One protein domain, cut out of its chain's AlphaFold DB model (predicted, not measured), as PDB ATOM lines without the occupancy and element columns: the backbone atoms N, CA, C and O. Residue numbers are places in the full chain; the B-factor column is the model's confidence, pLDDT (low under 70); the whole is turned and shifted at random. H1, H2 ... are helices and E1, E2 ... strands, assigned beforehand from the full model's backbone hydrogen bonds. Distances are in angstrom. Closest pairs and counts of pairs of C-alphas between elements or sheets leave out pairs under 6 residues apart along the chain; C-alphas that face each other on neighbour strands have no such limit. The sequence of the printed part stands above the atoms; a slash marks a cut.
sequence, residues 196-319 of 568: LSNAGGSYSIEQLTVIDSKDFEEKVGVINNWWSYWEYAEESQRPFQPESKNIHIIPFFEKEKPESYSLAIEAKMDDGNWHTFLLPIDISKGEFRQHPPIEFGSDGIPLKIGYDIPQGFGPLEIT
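This is residues 196 to 319 of the 568 residues of an uncharacterized protein of Chloroflexi bacterium HGW-Chloroflexi-3 (UniProt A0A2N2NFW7). A long helix, H2, covers one face of a narrow, strongly twisted sheet of three strands, and a short helix, H1, packs over the E1 and E2 hairpin. Residues 279 to 319, a long run of loops, wind past the last part of H2 and fold back to E3, where residues 316 to 317 pair with residues 277 to 278. The 124 printed residues hold H1, H2, E1, E2 and E3 in that order; the sheet E1 - E2 - E3 is antiparallel, and the class is mixed, with under half of the residues in named elements. The whole is compact, with a radius of gyration of the C-alphas of 15.2 A and spans of 42 by 32 by 30 A.

Look first at H1, residues 205 to 211, and H2, residues 214 to 231: they are close but not clearly touching, with closest C-alphas Val 210 and Phe 216 at 6.7 A. Next, E1, residues 247 to 254, E2, residues 257 to 268, and E3, residues 274 to 278, form a meander, each strand the antiparallel neighbour of the one before. Find N 250 and O 264 at 2.8 A for the hairpin E1 and E2, and N 265 and O 277 at 2.9 A for the hairpin E2 and E3. H1 is on the sheet, over E2, its closest C-alphas there being Gln 207 and Pro 258 at 5.6 A. H2, on one face of the sheet, makes two layers with it at a height over the sheet of 10.0 A, along E2 at 20 degrees on the local plane. Every O i to N i+4 pair in H1 and H2 is within hydrogen-bond range.

Find C-alpha 205 at (-44.396, 29.412, 12.234), where H1 begins. H2 runs 25.2 A, E1 22.6 A and E2 28.6 A, bending by 78 degrees at Ser 260. E3 ends at C-alpha 278, (-40.688, 49.137, -2.846).

The C-alphas farthest apart, of Glu 256 and Gly 306, are 43.4 A apart. The printed part has no cut, and H2 to E1 is a long link. Residues 196 to 201 and 242 to 245 have pLDDT under 70.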
ATOM      1  N   LEU A 196     -43.511  32.334  -1.558       55.88
ATOM      2  CA  LEU A 196     -42.547  33.153  -2.293       55.88
ATOM      3  C   LEU A 196     -42.435  32.647  -3.736       55.88
ATOM      4  O   LEU A 196     -41.981  31.529  -3.977       55.88
ATOM      5  N   SER A 197     -42.797  33.499  -4.694       52.81
ATOM      6  CA  SER A 197     -42.836  33.203  -6.133       52.81
ATOM      7  C   SER A 197     -41.493  32.733  -6.704       52.81
ATOM      8  O   SER A 197     -41.455  31.968  -7.666       52.81
ATOM      9  N   ASN A 198     -40.387  33.144  -6.074       46.06
ATOM     10  CA  ASN A 198     -39.021  32.850  -6.494       46.06
ATOM     11  C   ASN A 198     -38.241  32.133  -5.371       46.06
ATOM     12  O   ASN A 198     -37.586  32.757  -4.541       46.06
ATOM     13  N   ALA A 199     -38.305  30.797  -5.364       40.34
ATOM     14  CA  ALA A 199     -37.460  29.871  -4.589       40.34
ATOM     15  C   ALA A 199     -37.618  29.814  -3.052       40.34
ATOM     16  O   ALA A 199     -36.889  29.058  -2.404       40.34
ATOM     17  N   GLY A 200     -38.562  30.535  -2.448       51.22
ATOM     18  CA  GLY A 200     -38.815  30.427  -1.009       51.22
ATOM     19  C   GLY A 200     -39.873  29.370  -0.695       51.22
ATOM     20  O   GLY A 200     -40.948  29.359  -1.288       51.22
ATOM     21  N   GLY A 201     -39.572  28.466   0.238       59.97
ATOM     22  CA  GLY A 201     -40.577  27.562   0.800       59.97
ATOM     23  C   GLY A 201     -41.690  28.320   1.538       59.97
ATOM     24  O   GLY A 201     -41.675  29.547   1.629       59.97
ATOM     25  N   SER A 202     -42.654  27.583   2.088       73.06
ATOM     26  CA  SER A 202     -43.685  28.153   2.962       73.06
ATOM     27  C   SER A 202     -43.071  28.912   4.142       73.06
ATOM     28  O   SER A 202     -41.993  28.547   4.622       73.06
ATOM     29  N   TYR A 203     -43.778  29.931   4.635       80.50
ATOM     30  CA  TYR A 203     -43.357  30.663   5.828       80.50
ATOM     31  C   TYR A 203     -43.226  29.742   7.041       80.50
ATOM     32  O   TYR A 203     -44.018  28.816   7.237       80.50
ATOM     33  N   SER A 204     -42.220  30.012   7.871       82.62
ATOM     34  CA  SER A 204     -42.078  29.360   9.168       82.62
ATOM     35  C   SER A 204     -43.185  29.811  10.128       82.62
ATOM     36  O   SER A 204     -43.840  30.833   9.918       82.62
ATOM     37  N   ILE A 205     -43.389  29.069  11.216       82.56
ATOM     38  CA  ILE A 205     -44.396  29.412  12.234       82.56
ATOM     39  C   ILE A 205     -44.098  30.785  12.855       82.56
ATOM     40  O   ILE A 205     -45.010  31.571  13.112       82.56
ATOM     41  N   GLU A 206     -42.820  31.107  13.054       84.25
ATOM     42  CA  GLU A 206     -42.374  32.399  13.579       84.25
ATOM     43  C   GLU A 206     -42.708  33.536  12.607       84.25
ATOM     44  O   GLU A 206     -43.187  34.586  13.026       84.25
ATOM     45  N   GLN A 207     -42.517  33.315  11.305       83.19
ATOM     46  CA  GLN A 207     -42.875  34.280  10.264       83.19
ATOM     47  C   GLN A 207     -44.391  34.481  10.177       83.19
ATOM     48  O   GLN A 207     -44.842  35.620  10.115       83.19
ATOM     49  N   LEU A 208     -45.179  33.404  10.251       85.31
ATOM     50  CA  LEU A 208     -46.644  33.485  10.301       85.31
ATOM     51  C   LEU A 208     -47.123  34.268  11.532       85.31
ATOM     52  O   LEU A 208     -47.978  35.136  11.414       85.31
ATOM     53  N   THR A 209     -46.493  34.056  12.690       87.12
ATOM     54  CA  THR A 209     -46.798  34.821  13.913       87.12
ATOM     55  C   THR A 209     -46.540  36.320  13.729       87.12
ATOM     56  O   THR A 209     -47.268  37.152  14.269       87.12
ATOM     57  N   VAL A 210     -45.504  36.685  12.967       87.25
ATOM     58  CA  VAL A 210     -45.221  38.086  12.625       87.25
ATOM     59  C   VAL A 210     -46.240  38.629  11.625       87.25
ATOM     60  O   VAL A 210     -46.677  39.765  11.796       87.25
ATOM     61  N   ILE A 211     -46.644  37.843  10.624       86.94
ATOM     62  CA  ILE A 211     -47.683  38.219   9.649       86.94
ATOM     63  C   ILE A 211     -49.013  38.517  10.354       86.94
ATOM     64  O   ILE A 211     -49.672  39.499  10.023       86.94
ATOM     65  N   ASP A 212     -49.350  37.747  11.388       86.94
ATOM     66  CA  ASP A 212     -50.564  37.931  12.195       86.94
ATOM     67  C   ASP A 212     -50.463  39.087  13.216       86.94
ATOM     68  O   ASP A 212     -51.398  39.344  13.980       86.94
ATOM     69  N   SER A 213     -49.326  39.791  13.285       89.38
ATOM     70  CA  SER A 213     -49.117  40.871  14.253       89.38
ATOM     71  C   SER A 213     -49.752  42.194  13.814       89.38
ATOM     72  O   SER A 213     -49.767  42.550  12.637       89.38
ATOM     73  N   LYS A 214     -50.197  42.995  14.792       88.81
ATOM     74  CA  LYS A 214     -50.764  44.330  14.538       88.81
ATOM     75  C   LYS A 214     -49.783  45.257  13.805       88.81
ATOM     76  O   LYS A 214     -50.184  45.983  12.904       88.81
ATOM     77  N   ASP A 215     -48.498  45.204  14.155       86.69
ATOM     78  CA  ASP A 215     -47.456  46.005  13.499       86.69
ATOM     79  C   ASP A 215     -47.337  45.659  12.003       86.69
ATOM     80  O   ASP A 215     -47.076  46.531  11.170       86.69
ATOM     81  N   PHE A 216     -47.522  44.383  11.654       89.75
ATOM     82  CA  PHE A 216     -47.531  43.924  10.267       89.75
ATOM     83  C   PHE A 216     -48.774  44.420   9.533       89.75
ATOM     84  O   PHE A 216     -48.650  44.976   8.441       89.75
ATOM     85  N   GLU A 217     -49.948  44.311  10.156       89.00
ATOM     86  CA  GLU A 217     -51.205  44.842   9.621       89.00
ATOM     87  C   GLU A 217     -51.126  46.358   9.363       89.00
ATOM     88  O   GLU A 217     -51.541  46.832   8.304       89.00
ATOM     89  N   GLU A 218     -50.523  47.125  10.277       88.44
ATOM     90  CA  GLU A 218     -50.319  48.570  10.116       88.44
ATOM     91  C   GLU A 218     -49.433  48.887   8.894       88.44
ATOM     92  O   GLU A 218     -49.771  49.762   8.090       88.44
ATOM     93  N   LYS A 219     -48.345  48.132   8.674       89.31
ATOM     94  CA  LYS A 219     -47.487  48.292   7.483       89.31
ATOM     95  C   LYS A 219     -48.162  47.843   6.186       89.31
ATOM     96  O   LYS A 219     -47.976  48.479   5.149       89.31
ATOM     97  N   VAL A 220     -48.961  46.779   6.228       91.31
ATOM     98  CA  VAL A 220     -49.812  46.365   5.103       91.31
ATOM     99  C   VAL A 220     -50.826  47.463   4.777       91.31
ATOM    100  O   VAL A 220     -51.084  47.730   3.604       91.31
ATOM    101  N   GLY A 221     -51.359  48.154   5.787       90.19
ATOM    102  CA  GLY A 221     -52.202  49.334   5.612       90.19
ATOM    103  C   GLY A 221     -51.492  50.456   4.851       90.19
ATOM    104  O   GLY A 221     -52.061  51.019   3.918       90.19
ATOM    105  N   VAL A 222     -50.226  50.733   5.179       91.25
ATOM    106  CA  VAL A 222     -49.401  51.708   4.443       91.25
ATOM    107  C   VAL A 222     -49.241  51.307   2.976       91.25
ATOM    108  O   VAL A 222     -49.472  52.137   2.097       91.25
ATOM    109  N   ILE A 223     -48.897  50.047   2.693       91.88
ATOM    110  CA  ILE A 223     -48.775  49.560   1.310       91.88
ATOM    111  C   ILE A 223     -50.101  49.673   0.565       91.88
ATOM    112  O   ILE A 223     -50.112  50.139  -0.567       91.88
ATOM    113  N   ASN A 224     -51.216  49.313   1.197       90.44
ATOM    114  CA  ASN A 224     -52.532  49.423   0.575       90.44
ATOM    115  C   ASN A 224     -52.927  50.878   0.287       90.44
ATOM    116  O   ASN A 224     -53.532  51.144  -0.745       90.44
ATOM    117  N   ASN A 225     -52.533  51.838   1.126       90.44
ATOM    118  CA  ASN A 225     -52.746  53.258   0.828       90.44
ATOM    119  C   ASN A 225     -51.934  53.709  -0.396       90.44
ATOM    120  O   ASN A 225     -52.433  54.462  -1.230       90.44
ATOM    121  N   TRP A 226     -50.691  53.240  -0.525       92.81
ATOM    122  CA  TRP A 226     -49.865  53.499  -1.707       92.81
ATOM    123  C   TRP A 226     -50.390  52.813  -2.963       92.81
ATOM    124  O   TRP A 226     -50.410  53.428  -4.026       92.81
ATOM    125  N   TRP A 227     -50.866  51.577  -2.833       91.31
ATOM    126  CA  TRP A 227     -51.545  50.858  -3.900       91.31
ATOM    127  C   TRP A 227     -52.748  51.654  -4.414       91.31
ATOM    128  O   TRP A 227     -52.777  52.008  -5.592       91.31
ATOM    129  N   SER A 228     -53.657  52.053  -3.518       89.50
ATOM    130  CA  SER A 228     -54.794  52.914  -3.861       89.50
ATOM    131  C   SER A 228     -54.329  54.214  -4.525       89.50
ATOM    132  O   SER A 228     -54.897  54.654  -5.521       89.50
ATOM    133  N   TYR A 229     -53.262  54.839  -4.024       92.19
ATOM    134  CA  TYR A 229     -52.716  56.043  -4.647       92.19
ATOM    135  C   TYR A 229     -52.267  55.820  -6.103       92.19
ATOM    136  O   TYR A 229     -52.512  56.660  -6.966       92.19
ATOM    137  N   TRP A 230     -51.608  54.712  -6.412       91.94
ATOM    138  CA  TRP A 230     -51.154  54.450  -7.778       91.94
ATOM    139  C   TRP A 230     -52.283  54.017  -8.709       91.94
ATOM    140  O   TRP A 230     -52.285  54.378  -9.882       91.94
ATOM    141  N   GLU A 231     -53.262  53.294  -8.181       89.00
ATOM    142  CA  GLU A 231     -54.422  52.804  -8.921       89.00
ATOM    143  C   GLU A 231     -55.358  53.932  -9.379       89.00
ATOM    144  O   GLU A 231     -55.878  53.903 -10.496       89.00
ATOM    145  N   TYR A 232     -55.538  54.962  -8.549       89.88
ATOM    146  CA  TYR A 232     -56.403  56.109  -8.851       89.88
ATOM    147  C   TYR A 232     -55.685  57.274  -9.548       89.88
ATOM    148  O   TYR A 232     -56.310  58.311  -9.798       89.88
ATOM    149  N   ALA A 233     -54.405  57.117  -9.891       91.00
ATOM    150  CA  ALA A 233     -53.695  58.067 -10.738       91.00
ATOM    151  C   ALA A 233     -54.312  58.140 -12.151       91.00
ATOM    152  O   ALA A 233     -55.138  57.303 -12.549       91.00
ATOM    153  N   GLU A 234     -53.909  59.158 -12.909       90.75
ATOM    154  CA  GLU A 234     -54.236  59.281 -14.330       90.75
ATOM    155  C   GLU A 234     -53.857  57.995 -15.079       90.75
ATOM    156  O   GLU A 234     -52.775  57.452 -14.865       90.75
ATOM    157  N   GLU A 235     -54.739  57.493 -15.950       86.94
ATOM    158  CA  GLU A 235     -54.618  56.157 -16.563       86.94
ATOM    159  C   GLU A 235     -53.260  55.930 -17.240       86.94
ATOM    160  O   GLU A 235     -52.650  54.877 -17.080       86.94
ATOM    161  N   SER A 236     -52.741  56.960 -17.913       87.19
ATOM    162  CA  SER A 236     -51.437  56.935 -18.590       87.19
ATOM    163  C   SER A 236     -50.219  56.852 -17.660       87.19
ATOM    164  O   SER A 236     -49.113  56.605 -18.136       87.19
ATOM    165  N   GLN A 237     -50.398  57.072 -16.356       86.25
ATOM    166  CA  GLN A 237     -49.335  57.072 -15.348       86.25
ATOM    167  C   GLN A 237     -49.495  55.965 -14.308       86.25
ATOM    168  O   GLN A 237     -48.681  55.877 -13.389       86.25
ATOM    169  N   ARG A 238     -50.524  55.119 -14.425       88.56
ATOM    170  CA  ARG A 238     -50.706  53.998 -13.503       88.56
ATOM    171  C   ARG A 238     -49.549  53.014 -13.686       88.56
ATOM    172  O   ARG A 238     -49.405  52.456 -14.770       88.56
ATOM    173  N   PRO A 239     -48.734  52.771 -12.644       83.88
ATOM    174  CA  PRO A 239     -47.613  51.838 -12.742       83.88
ATOM    175  C   PRO A 239     -48.077  50.379 -12.821       83.88
ATOM    176  O   PRO A 239     -47.313  49.510 -13.231       83.88
ATOM    177  N   PHE A 240     -49.324  50.115 -12.430       83.50
ATOM    178  CA  PHE A 240     -49.924  48.792 -12.409       83.50
ATOM    179  C   PHE A 240     -51.286  48.828 -13.090       83.50
ATOM    180  O   PHE A 240     -52.031  49.801 -12.958       83.50
ATOM    181  N   GLN A 241     -51.631  47.743 -13.780       74.31
ATOM    182  CA  GLN A 241     -52.980  47.561 -14.296       74.31
ATOM    183  C   GLN A 241     -53.883  47.011 -13.177       74.31
ATOM    184  O   GLN A 241     -53.622  45.903 -12.703       74.31
ATOM    185  N   PRO A 242     -54.953  47.730 -12.782       63.81
ATOM    186  CA  PRO A 242     -55.861  47.336 -11.693       63.81
ATOM    187  C   PRO A 242     -56.464  45.935 -11.845       63.81
ATOM    188  O   PRO A 242     -56.760  45.251 -10.872       63.81
ATOM    189  N   GLU A 243     -56.648  45.489 -13.089       66.38
ATOM    190  CA  GLU A 243     -57.272  44.202 -13.405       66.38
ATOM    191  C   GLU A 243     -56.297  43.012 -13.328       66.38
ATOM    192  O   GLU A 243     -56.706  41.853 -13.452       66.38
ATOM    193  N   SER A 244     -55.000  43.269 -13.121       66.12
ATOM    194  CA  SER A 244     -53.990  42.217 -13.040       66.12
ATOM    195  C   SER A 244     -54.089  41.476 -11.707       66.12
ATOM    196  O   SER A 244     -53.693  41.979 -10.661       66.12
ATOM    197  N   LYS A 245     -54.561  40.224 -11.744       64.62
ATOM    198  CA  LYS A 245     -54.601  39.322 -10.574       64.62
ATOM    199  C   LYS A 245     -53.223  38.870 -10.071       64.62
ATOM    200  O   LYS A 245     -53.152  38.077  -9.141       64.62
ATOM    201  N   ASN A 246     -52.142  39.310 -10.708       82.62
ATOM    202  CA  ASN A 246     -50.782  38.878 -10.398       82.62
ATOM    203  C   ASN A 246     -50.026  39.992  -9.669       82.62
ATOM    204  O   ASN A 246     -48.944  40.386 -10.105       82.62
ATOM    205  N   ILE A 247     -50.641  40.550  -8.626       86.75
ATOM    206  CA  ILE A 247     -50.053  41.584  -7.778       86.75
ATOM    207  C   ILE A 247     -50.370  41.236  -6.329       86.75
ATOM    208  O   ILE A 247     -51.533  41.045  -5.974       86.75
ATOM    209  N   HIS A 248     -49.341  41.156  -5.494       88.75
ATOM    210  CA  HIS A 248     -49.480  40.772  -4.091       88.75
ATOM    211  C   HIS A 248     -48.373  41.390  -3.233       88.75
ATOM    212  O   HIS A 248     -47.333  41.828  -3.730       88.75
ATOM    213  N   ILE A 249     -48.594  41.430  -1.923       90.12
ATOM    214  CA  ILE A 249     -47.595  41.876  -0.949       90.12
ATOM    215  C   ILE A 249     -46.683  40.700  -0.609       90.12
ATOM    216  O   ILE A 249     -47.162  39.634  -0.218       90.12
ATOM    217  N   ILE A 250     -45.368  40.906  -0.700       86.62
ATOM    218  CA  ILE A 250     -44.365  39.936  -0.253       86.62
ATOM    219  C   ILE A 250     -43.597  40.456   0.972       86.62
ATOM    220  O   ILE A 250     -43.011  41.544   0.930       86.62
ATOM    221  N   PRO A 251     -43.572  39.699   2.080       84.88
ATOM    222  CA  PRO A 251     -42.669  39.962   3.187       84.88
ATOM    223  C   PRO A 251     -41.283  39.346   2.957       84.88
ATOM    224  O   PRO A 251     -41.137  38.156   2.672       84.88
ATOM    225  N   PHE A 252     -40.252  40.161   3.163       80.94
ATOM    226  CA  PHE A 252     -38.854  39.754   3.244       80.94
ATOM    227  C   PHE A 252     -38.421  39.713   4.704       80.94
ATOM    228  O   PHE A 252     -38.323  40.754   5.354       80.94
ATOM    229  N   PHE A 253     -38.150  38.511   5.203       78.88
ATOM    230  CA  PHE A 253     -37.724  38.275   6.578       78.88
ATOM    231  C   PHE A 253     -36.206  38.167   6.691       78.88
ATOM    232  O   PHE A 253     -35.558  37.488   5.893       78.88
ATOM    233  N   GLU A 254     -35.642  38.772   7.733       76.56
ATOM    234  CA  GLU A 254     -34.263  38.507   8.125       76.56
ATOM    235  C   GLU A 254     -34.165  37.085   8.699       76.56
ATOM    236  O   GLU A 254     -34.911  36.709   9.604       76.56
ATOM    237  N   LYS A 255     -33.239  36.277   8.166       70.12
ATOM    238  CA  LYS A 255     -33.154  34.830   8.441       70.12
ATOM    239  C   LYS A 255     -33.084  34.485   9.933       70.12
ATOM    240  O   LYS A 255     -33.603  33.452  10.342       70.12
ATOM    241  N   GLU A 256     -32.427  35.324  10.725       76.81
ATOM    242  CA  GLU A 256     -32.200  35.088  12.156       76.81
ATOM    243  C   GLU A 256     -33.153  35.886  13.058       76.81
ATOM    244  O   GLU A 256     -33.138  35.695  14.272       76.81
ATOM    245  N   LYS A 257     -33.968  36.782  12.481       79.94
ATOM    246  CA  LYS A 257     -34.856  37.711  13.198       79.94
ATOM    247  C   LYS A 257     -36.134  37.970  12.392       79.94
ATOM    248  O   LYS A 257     -36.242  39.015  11.755       79.94
ATOM    249  N   PRO A 258     -37.113  37.053  12.389       73.12
ATOM    250  CA  PRO A 258     -38.358  37.211  11.632       73.12
ATOM    251  C   PRO A 258     -39.147  38.488  11.985       73.12
ATOM    252  O   PRO A 258     -39.884  39.028  11.169       73.12
ATOM    253  N   GLU A 259     -38.978  39.038  13.184       78.56
ATOM    254  CA  GLU A 259     -39.546  40.329  13.591       78.56
ATOM    255  C   GLU A 259     -38.902  41.545  12.886       78.56
ATOM    256  O   GLU A 259     -39.390  42.680  12.981       78.56
ATOM    257  N   SER A 260     -37.779  41.320  12.204       77.88
ATOM    258  CA  SER A 260     -37.104  42.233  11.288       77.88
ATOM    259  C   SER A 260     -37.508  41.855   9.864       77.88
ATOM    260  O   SER A 260     -37.008  40.897   9.273       77.88
ATOM    261  N   TYR A 261     -38.476  42.594   9.327       80.12
ATOM    262  CA  TYR A 261     -39.008  42.352   7.994       80.12
ATOM    263  C   TYR A 261     -39.232  43.649   7.225       80.12
ATOM    264  O   TYR A 261     -39.546  44.705   7.792       80.12
ATOM    265  N   SER A 262     -39.106  43.527   5.910       82.88
ATOM    266  CA  SER A 262     -39.505  44.538   4.936       82.88
ATOM    267  C   SER A 262     -40.664  44.006   4.110       82.88
ATOM    268  O   SER A 262     -40.770  42.803   3.898       82.88
ATOM    269  N   LEU A 263     -41.537  44.895   3.656       86.38
ATOM    270  CA  LEU A 263     -42.631  44.540   2.764       86.38
ATOM    271  C   LEU A 263     -42.374  45.155   1.393       86.38
ATOM    272  O   LEU A 263     -41.914  46.296   1.302       86.38
ATOM    273  N   ALA A 264     -42.693  44.407   0.350       88.12
ATOM    274  CA  ALA A 264     -42.659  44.871  -1.025       88.12
ATOM    275  C   ALA A 264     -43.938  44.455  -1.747       88.12
ATOM    276  O   ALA A 264     -44.687  43.603  -1.272       88.12
ATOM    277  N   ILE A 265     -44.163  45.048  -2.908       90.00
ATOM    278  CA  ILE A 265     -45.174  44.598  -3.855       90.00
ATOM    279  C   ILE A 265     -44.459  43.763  -4.904       90.00
ATOM    280  O   ILE A 265     -43.464  44.203  -5.475       90.00
ATOM    281  N   GLU A 266     -44.953  42.565  -5.165       87.75
ATOM    282  CA  GLU A 266     -44.533  41.781  -6.316       87.75
ATOM    283  C   GLU A 266     -45.646  41.844  -7.353       87.75
ATOM    284  O   GLU A 266     -46.809  41.596  -7.036       87.75
ATOM    285  N   ALA A 267     -45.297  42.214  -8.579       87.12
ATOM    286  CA  ALA A 267     -46.242  42.331  -9.675       87.12
ATOM    287  C   ALA A 267     -45.686  41.630 -10.908       87.12
ATOM    288  O   ALA A 267     -44.501  41.753 -11.227       87.12
ATOM    289  N   LYS A 268     -46.541  40.895 -11.617       85.62
ATOM    290  CA  LYS A 268     -46.192  40.353 -12.926       85.62
ATOM    291  C   LYS A 268     -46.387  41.432 -13.985       85.62
ATOM    292  O   LYS A 268     -47.515  41.881 -14.190       85.62
ATOM    293  N   MET A 269     -45.297  41.829 -14.631       82.56
ATOM    294  CA  MET A 269     -45.283  42.915 -15.611       82.56
ATOM    295  C   MET A 269     -45.631  42.407 -17.017       82.56
ATOM    296  O   MET A 269     -45.764  41.201 -17.251       82.56
ATOM    297  N   ASP A 270     -45.784  43.334 -17.967       79.94
ATOM    298  CA  ASP A 270     -46.156  43.041 -19.360       79.94
ATOM    299  C   ASP A 270     -45.132  42.158 -20.096       79.94
ATOM    300  O   ASP A 270     -45.474  41.464 -21.054       79.94
ATOM    301  N   ASP A 271     -43.880  42.142 -19.633       78.81
ATOM    302  CA  ASP A 271     -42.820  41.264 -20.138       78.81
ATOM    303  C   ASP A 271     -42.987  39.794 -19.695       78.81
ATOM    304  O   ASP A 271     -42.264  38.905 -20.150       78.81
ATOM    305  N   GLY A 272     -43.970  39.524 -18.832       80.06
ATOM    306  CA  GLY A 272     -44.286  38.210 -18.296       80.06
ATOM    307  C   GLY A 272     -43.449  37.799 -17.085       80.06
ATOM    308  O   GLY A 272     -43.683  36.700 -16.567       80.06
ATOM    309  N   ASN A 273     -42.532  38.643 -16.608       81.88
ATOM    310  CA  ASN A 273     -41.691  38.378 -15.447       81.88
ATOM    311  C   ASN A 273     -42.299  38.960 -14.167       81.88
ATOM    312  O   ASN A 273     -43.140  39.858 -14.192       81.88
ATOM    313  N   TRP A 274     -41.878  38.418 -13.024       82.56
ATOM    314  CA  TRP A 274     -42.198  38.983 -11.716       82.56
ATOM    315  C   TRP A 274     -41.200  40.079 -11.375       82.56
ATOM    316  O   TRP A 274     -39.991  39.855 -11.410       82.56
ATOM    317  N   HIS A 275     -41.722  41.247 -11.029       84.69
ATOM    318  CA  HIS A 275     -40.942  42.394 -10.608       84.69
ATOM    319  C   HIS A 275     -41.280  42.733  -9.165       84.69
ATOM    320  O   HIS A 275     -42.428  42.612  -8.735       84.69
ATOM    321  N   THR A 276     -40.274  43.158  -8.410       85.62
ATOM    322  CA  THR A 276     -40.439  43.572  -7.018       85.62
ATOM    323  C   THR A 276     -40.331  45.084  -6.912       85.62
ATOM    324  O   THR A 276     -39.391  45.686  -7.427       85.62
ATOM    325  N   PHE A 277     -41.271  45.697  -6.200       89.12
ATOM    326  CA  PHE A 277     -41.384  47.136  -6.013       89.12
ATOM    327  C   PHE A 277     -41.420  47.490  -4.530       89.12
ATOM    328  O   PHE A 277     -42.140  46.884  -3.736       89.12
ATOM    329  N   LEU A 278     -40.667  48.518  -4.161       89.06
ATOM    330  CA  LEU A 278     -40.688  49.137  -2.846       89.06
ATOM    331  C   LEU A 278     -41.471  50.450  -2.875       89.06
ATOM    332  O   LEU A 278     -41.737  51.039  -3.928       89.06
ATOM    333  N   LEU A 279     -41.815  50.924  -1.680       90.00
ATOM    334  CA  LEU A 279     -42.390  52.250  -1.500       90.00
ATOM    335  C   LEU A 279     -41.397  53.346  -1.926       90.00
ATOM    336  O   LEU A 279     -40.182  53.128  -1.890       90.00
ATOM    337  N   PRO A 280     -41.878  54.546  -2.290       87.31
ATOM    338  CA  PRO A 280     -40.988  55.642  -2.642       87.31
ATOM    339  C   PRO A 280     -40.187  56.109  -1.422       87.31
ATOM    340  O   PRO A 280     -40.662  56.039  -0.285       87.31
ATOM    341  N   ILE A 281     -38.983  56.627  -1.651       80.94
ATOM    342  CA  ILE A 281     -38.070  57.050  -0.582       80.94
ATOM    343  C   ILE A 281     -38.278  58.540  -0.262       80.94
ATOM    344  O   ILE A 281     -38.296  59.401  -1.145       80.94
ATOM    345  N   ASP A 282     -38.413  58.868   1.023       80.69
ATOM    346  CA  ASP A 282     -38.227  60.217   1.550       80.69
ATOM    347  C   ASP A 282     -36.737  60.449   1.782       80.69
ATOM    348  O   ASP A 282     -36.171  60.094   2.816       80.69
ATOM    349  N   ILE A 283     -36.083  61.055   0.799       71.50
ATOM    350  CA  ILE A 283     -34.628  61.217   0.810       71.50
ATOM    351  C   ILE A 283     -34.166  62.174   1.914       71.50
ATOM    352  O   ILE A 283     -33.044  62.059   2.397       71.50
ATOM    353  N   SER A 284     -35.034  63.090   2.359       71.81
ATOM    354  CA  SER A 284     -34.710  63.982   3.475       71.81
ATOM    355  C   SER A 284     -34.587  63.233   4.803       71.81
ATOM    356  O   SER A 284     -33.868  63.678   5.696       71.81
ATOM    357  N   LYS A 285     -35.262  62.082   4.915       73.50
ATOM    358  CA  LYS A 285     -35.282  61.228   6.107       73.50
ATOM    359  C   LYS A 285     -34.494  59.932   5.933       73.50
ATOM    360  O   LYS A 285     -34.148  59.305   6.925       73.50
ATOM    361  N   GLY A 286     -34.196  59.538   4.694       70.88
ATOM    362  CA  GLY A 286     -33.583  58.248   4.380       70.88
ATOM    363  C   GLY A 286     -34.512  57.058   4.646       70.88
ATOM    364  O   GLY A 286     -34.032  55.962   4.914       70.88
ATOM    365  N   GLU A 287     -35.829  57.266   4.597       80.25
ATOM    366  CA  GLU A 287     -36.847  56.268   4.950       80.25
ATOM    367  C   GLU A 287     -37.885  56.120   3.835       80.25
ATOM    368  O   GLU A 287     -38.058  57.019   3.015       80.25
ATOM    369  N   PHE A 288     -38.627  55.010   3.808       83.50
ATOM    370  CA  PHE A 288     -39.780  54.883   2.916       83.50
ATOM    371  C   PHE A 288     -40.900  55.835   3.332       83.50
ATOM    372  O   PHE A 288     -41.224  55.971   4.517       83.50
ATOM    373  N   ARG A 289     -41.533  56.477   2.349       88.12
ATOM    374  CA  ARG A 289     -42.664  57.368   2.590       88.12
ATOM    375  C   ARG A 289     -43.841  56.571   3.148       88.12
ATOM    376  O   ARG A 289     -44.298  55.605   2.545       88.12
ATOM    377  N   GLN A 290     -44.371  57.025   4.279       89.06
ATOM    378  CA  GLN A 290     -45.502  56.372   4.949       89.06
ATOM    379  C   GLN A 290     -46.864  56.799   4.384       89.06
ATOM    380  O   GLN A 290     -47.848  56.082   4.537       89.06
ATOM    381  N   HIS A 291     -46.930  57.959   3.723       90.00
ATOM    382  CA  HIS A 291     -48.183  58.528   3.231       90.00
ATOM    383  C   HIS A 291     -48.029  59.063   1.802       90.00
ATOM    384  O   HIS A 291     -47.058  59.786   1.533       90.00
ATOM    385  N   PRO A 292     -48.979  58.752   0.902       91.94
ATOM    386  CA  PRO A 292     -49.077  59.407  -0.397       91.94
ATOM    387  C   PRO A 292     -49.381  60.913  -0.274       91.94
ATOM    388  O   PRO A 292     -49.900  61.355   0.753       91.94
ATOM    389  N   PRO A 293     -49.094  61.727  -1.306       91.81
ATOM    390  CA  PRO A 293     -49.200  63.187  -1.273       91.81
ATOM    391  C   PRO A 293     -50.635  63.681  -1.523       91.81
ATOM    392  O   PRO A 293     -50.843  64.711  -2.161       91.81
ATOM    393  N   ILE A 294     -51.629  62.925  -1.064       88.50
ATOM    394  CA  ILE A 294     -53.050  63.205  -1.251       88.50
ATOM    395  C   ILE A 294     -53.842  62.787  -0.013       88.50
ATOM    396  O   ILE A 294     -53.423  61.925   0.758       88.50
ATOM    397  N   GLU A 295     -55.009  63.395   0.162       86.94
ATOM    398  CA  GLU A 295     -55.933  63.033   1.231       86.94
ATOM    399  C   GLU A 295     -56.793  61.830   0.831       86.94
ATOM    400  O   GLU A 295     -57.207  61.696  -0.324       86.94
ATOM    401  N   PHE A 296     -57.087  60.983   1.814       84.88
ATOM    402  CA  PHE A 296     -57.928  59.801   1.668       84.88
ATOM    403  C   PHE A 296     -59.238  59.982   2.431       84.88
ATOM    404  O   PHE A 296     -59.263  60.551   3.526       84.88
ATOM    405  N   GLY A 297     -60.325  59.476   1.857       82.50
ATOM    406  CA  GLY A 297     -61.599  59.318   2.539       82.50
ATOM    407  C   GLY A 297     -61.539  58.235   3.615       82.50
ATOM    408  O   GLY A 297     -60.596  57.446   3.705       82.50
ATOM    409  N   SER A 298     -62.583  58.169   4.442       79.31
ATOM    410  CA  SER A 298     -62.725  57.134   5.479       79.31
ATOM    411  C   SER A 298     -62.829  55.709   4.923       79.31
ATOM    412  O   SER A 298     -62.702  54.744   5.668       79.31
ATOM    413  N   ASP A 299     -63.102  55.582   3.628       76.94
ATOM    414  CA  ASP A 299     -63.158  54.344   2.856       76.94
ATOM    415  C   ASP A 299     -61.789  53.910   2.299       76.94
ATOM    416  O   ASP A 299     -61.693  52.841   1.701       76.94
ATOM    417  N   GLY A 300     -60.727  54.699   2.509       76.25
ATOM    418  CA  GLY A 300     -59.394  54.415   1.974       76.25
ATOM    419  C   GLY A 300     -59.244  54.749   0.487       76.25
ATOM    420  O   GLY A 300     -58.266  54.328  -0.133       76.25
ATOM    421  N   ILE A 301     -60.181  55.516  -0.081       83.38
ATOM    422  CA  ILE A 301     -60.120  56.006  -1.459       83.38
ATOM    423  C   ILE A 301     -59.555  57.437  -1.469       83.38
ATOM    424  O   ILE A 301     -59.961  58.264  -0.648       83.38
ATOM    425  N   PRO A 302     -58.632  57.769  -2.388       85.69
ATOM    426  CA  PRO A 302     -58.226  59.145  -2.670       85.69
ATOM    427  C   PRO A 302     -59.408  60.114  -2.822       85.69
ATOM    428  O   PRO A 302     -60.292  59.895  -3.649       85.69
ATOM    429  N   LEU A 303     -59.407  61.237  -2.095       86.44
ATOM    430  CA  LEU A 303     -60.451  62.271  -2.232       86.44
ATOM    431  C   LEU A 303     -60.450  62.936  -3.618       86.44
ATOM    432  O   LEU A 303     -61.449  63.514  -4.046       86.44
ATOM    433  N   LYS A 304     -59.318  62.864  -4.319       87.31
ATOM    434  CA  LYS A 304     -59.142  63.289  -5.707       87.31
ATOM    435  C   LYS A 304     -58.616  62.100  -6.499       87.31
ATOM    436  O   LYS A 304     -57.690  61.458  -6.033       87.31
ATOM    437  N   ILE A 305     -59.157  61.857  -7.689       88.38
ATOM    438  CA  ILE A 305     -58.730  60.796  -8.620       88.38
ATOM    439  C   ILE A 305     -58.258  61.417  -9.946       88.38
ATOM    440  O   ILE A 305     -58.552  62.590 -10.195       88.38
ATOM    441  N   GLY A 306     -57.546  60.662 -10.786       86.31
ATOM    442  CA  GLY A 306     -57.065  61.136 -12.095       86.31
ATOM    443  C   GLY A 306     -56.022  62.250 -11.975       86.31
ATOM    444  O   GLY A 306     -56.084  63.263 -12.665       86.31
ATOM    445  N   TYR A 307     -55.131  62.140 -10.990       90.94
ATOM    446  CA  TYR A 307     -54.018  63.071 -10.814       90.94
ATOM    447  C   TYR A 307     -52.742  62.520 -11.442       90.94
ATOM    448  O   TYR A 307     -52.540  61.306 -11.515       90.94
ATOM    449  N   ASP A 308     -51.850  63.435 -11.811       92.25
ATOM    450  CA  ASP A 308     -50.482  63.091 -12.164       92.25
ATOM    451  C   ASP A 308     -49.691  62.683 -10.913       92.25
ATOM    452  O   ASP A 308     -49.753  63.361  -9.881       92.25
ATOM    453  N   ILE A 309     -48.920  61.600 -11.006       90.88
ATOM    454  CA  ILE A 309     -47.988  61.165  -9.969       90.88
ATOM    455  C   ILE A 309     -46.790  62.125  -9.979       90.88
ATOM    456  O   ILE A 309     -46.047  62.173 -10.963       90.88
ATOM    457  N   PRO A 310     -46.533  62.881  -8.894       89.38
ATOM    458  CA  PRO A 310     -45.370  63.751  -8.839       89.38
ATOM    459  C   PRO A 310     -44.068  62.945  -8.888       89.38
ATOM    460  O   PRO A 310     -43.988  61.811  -8.405       89.38
ATOM    461  N   GLN A 311     -43.011  63.561  -9.415       85.62
ATOM    462  CA  GLN A 311     -41.686  62.948  -9.447       85.62
ATOM    463  C   GLN A 311     -41.254  62.510  -8.038       85.62
ATOM    464  O   GLN A 311     -41.345  63.282  -7.083       85.62
ATOM    465  N   GLY A 312     -40.792  61.264  -7.912       85.38
ATOM    466  CA  GLY A 312     -40.383  60.690  -6.626       85.38
ATOM    467  C   GLY A 312     -41.482  60.028  -5.803       85.38
ATOM    468  O   GLY A 312     -41.211  59.577  -4.691       85.38
ATOM    469  N   PHE A 313     -42.701  59.948  -6.339       91.38
ATOM    470  CA  PHE A 313     -43.845  59.283  -5.706       91.38
ATOM    471  C   PHE A 313     -44.303  58.021  -6.456       91.38
ATOM    472  O   PHE A 313     -45.299  57.409  -6.070       91.38
ATOM    473  N   GLY A 314     -43.588  57.627  -7.512       90.88
ATOM    474  CA  GLY A 314     -43.779  56.347  -8.193       90.88
ATOM    475  C   GLY A 314     -43.151  55.179  -7.418       90.88
ATOM    476  O   GLY A 314     -42.252  55.410  -6.600       90.88
ATOM    477  N   PRO A 315     -43.612  53.939  -7.650       90.62
ATOM    478  CA  PRO A 315     -43.043  52.752  -7.018       90.62
ATOM    479  C   PRO A 315     -41.573  52.577  -7.408       90.62
ATOM    480  O   PRO A 315     -41.194  52.811  -8.554       90.62
ATOM    481  N   LEU A 316     -40.745  52.143  -6.456       88.81
ATOM    482  CA  LEU A 316     -39.324  51.911  -6.691       88.81
ATOM    483  C   LEU A 316     -39.087  50.444  -7.051       88.81
ATOM    484  O   LEU A 316     -39.079  49.577  -6.181       88.81
ATOM    485  N   GLU A 317     -38.868  50.158  -8.325       87.75
ATOM    486  CA  GLU A 317     -38.556  48.810  -8.794       87.75
ATOM    487  C   GLU A 317     -37.158  48.357  -8.339       87.75
ATOM    488  O   GLU A 317     -36.160  49.032  -8.583       87.75
ATOM    489  N   ILE A 318     -37.051  47.187  -7.719       83.31
ATOM    490  CA  ILE A 318     -35.784  46.612  -7.237       83.31
ATOM    491  C   ILE A 318     -35.430  45.280  -7.910       83.31
ATOM    492  O   ILE A 318     -34.627  44.502  -7.399       83.31
ATOM    493  N   THR A 319     -36.019  45.013  -9.072       80.75
ATOM    494  CA  THR A 319     -35.650  43.882  -9.925       80.75
ATOM    495  C   THR A 319     -34.323  44.165 -10.641       80.75
ATOM    496  O   THR A 319     -34.040  45.301 -11.023       80.75
TER     497      THR A 319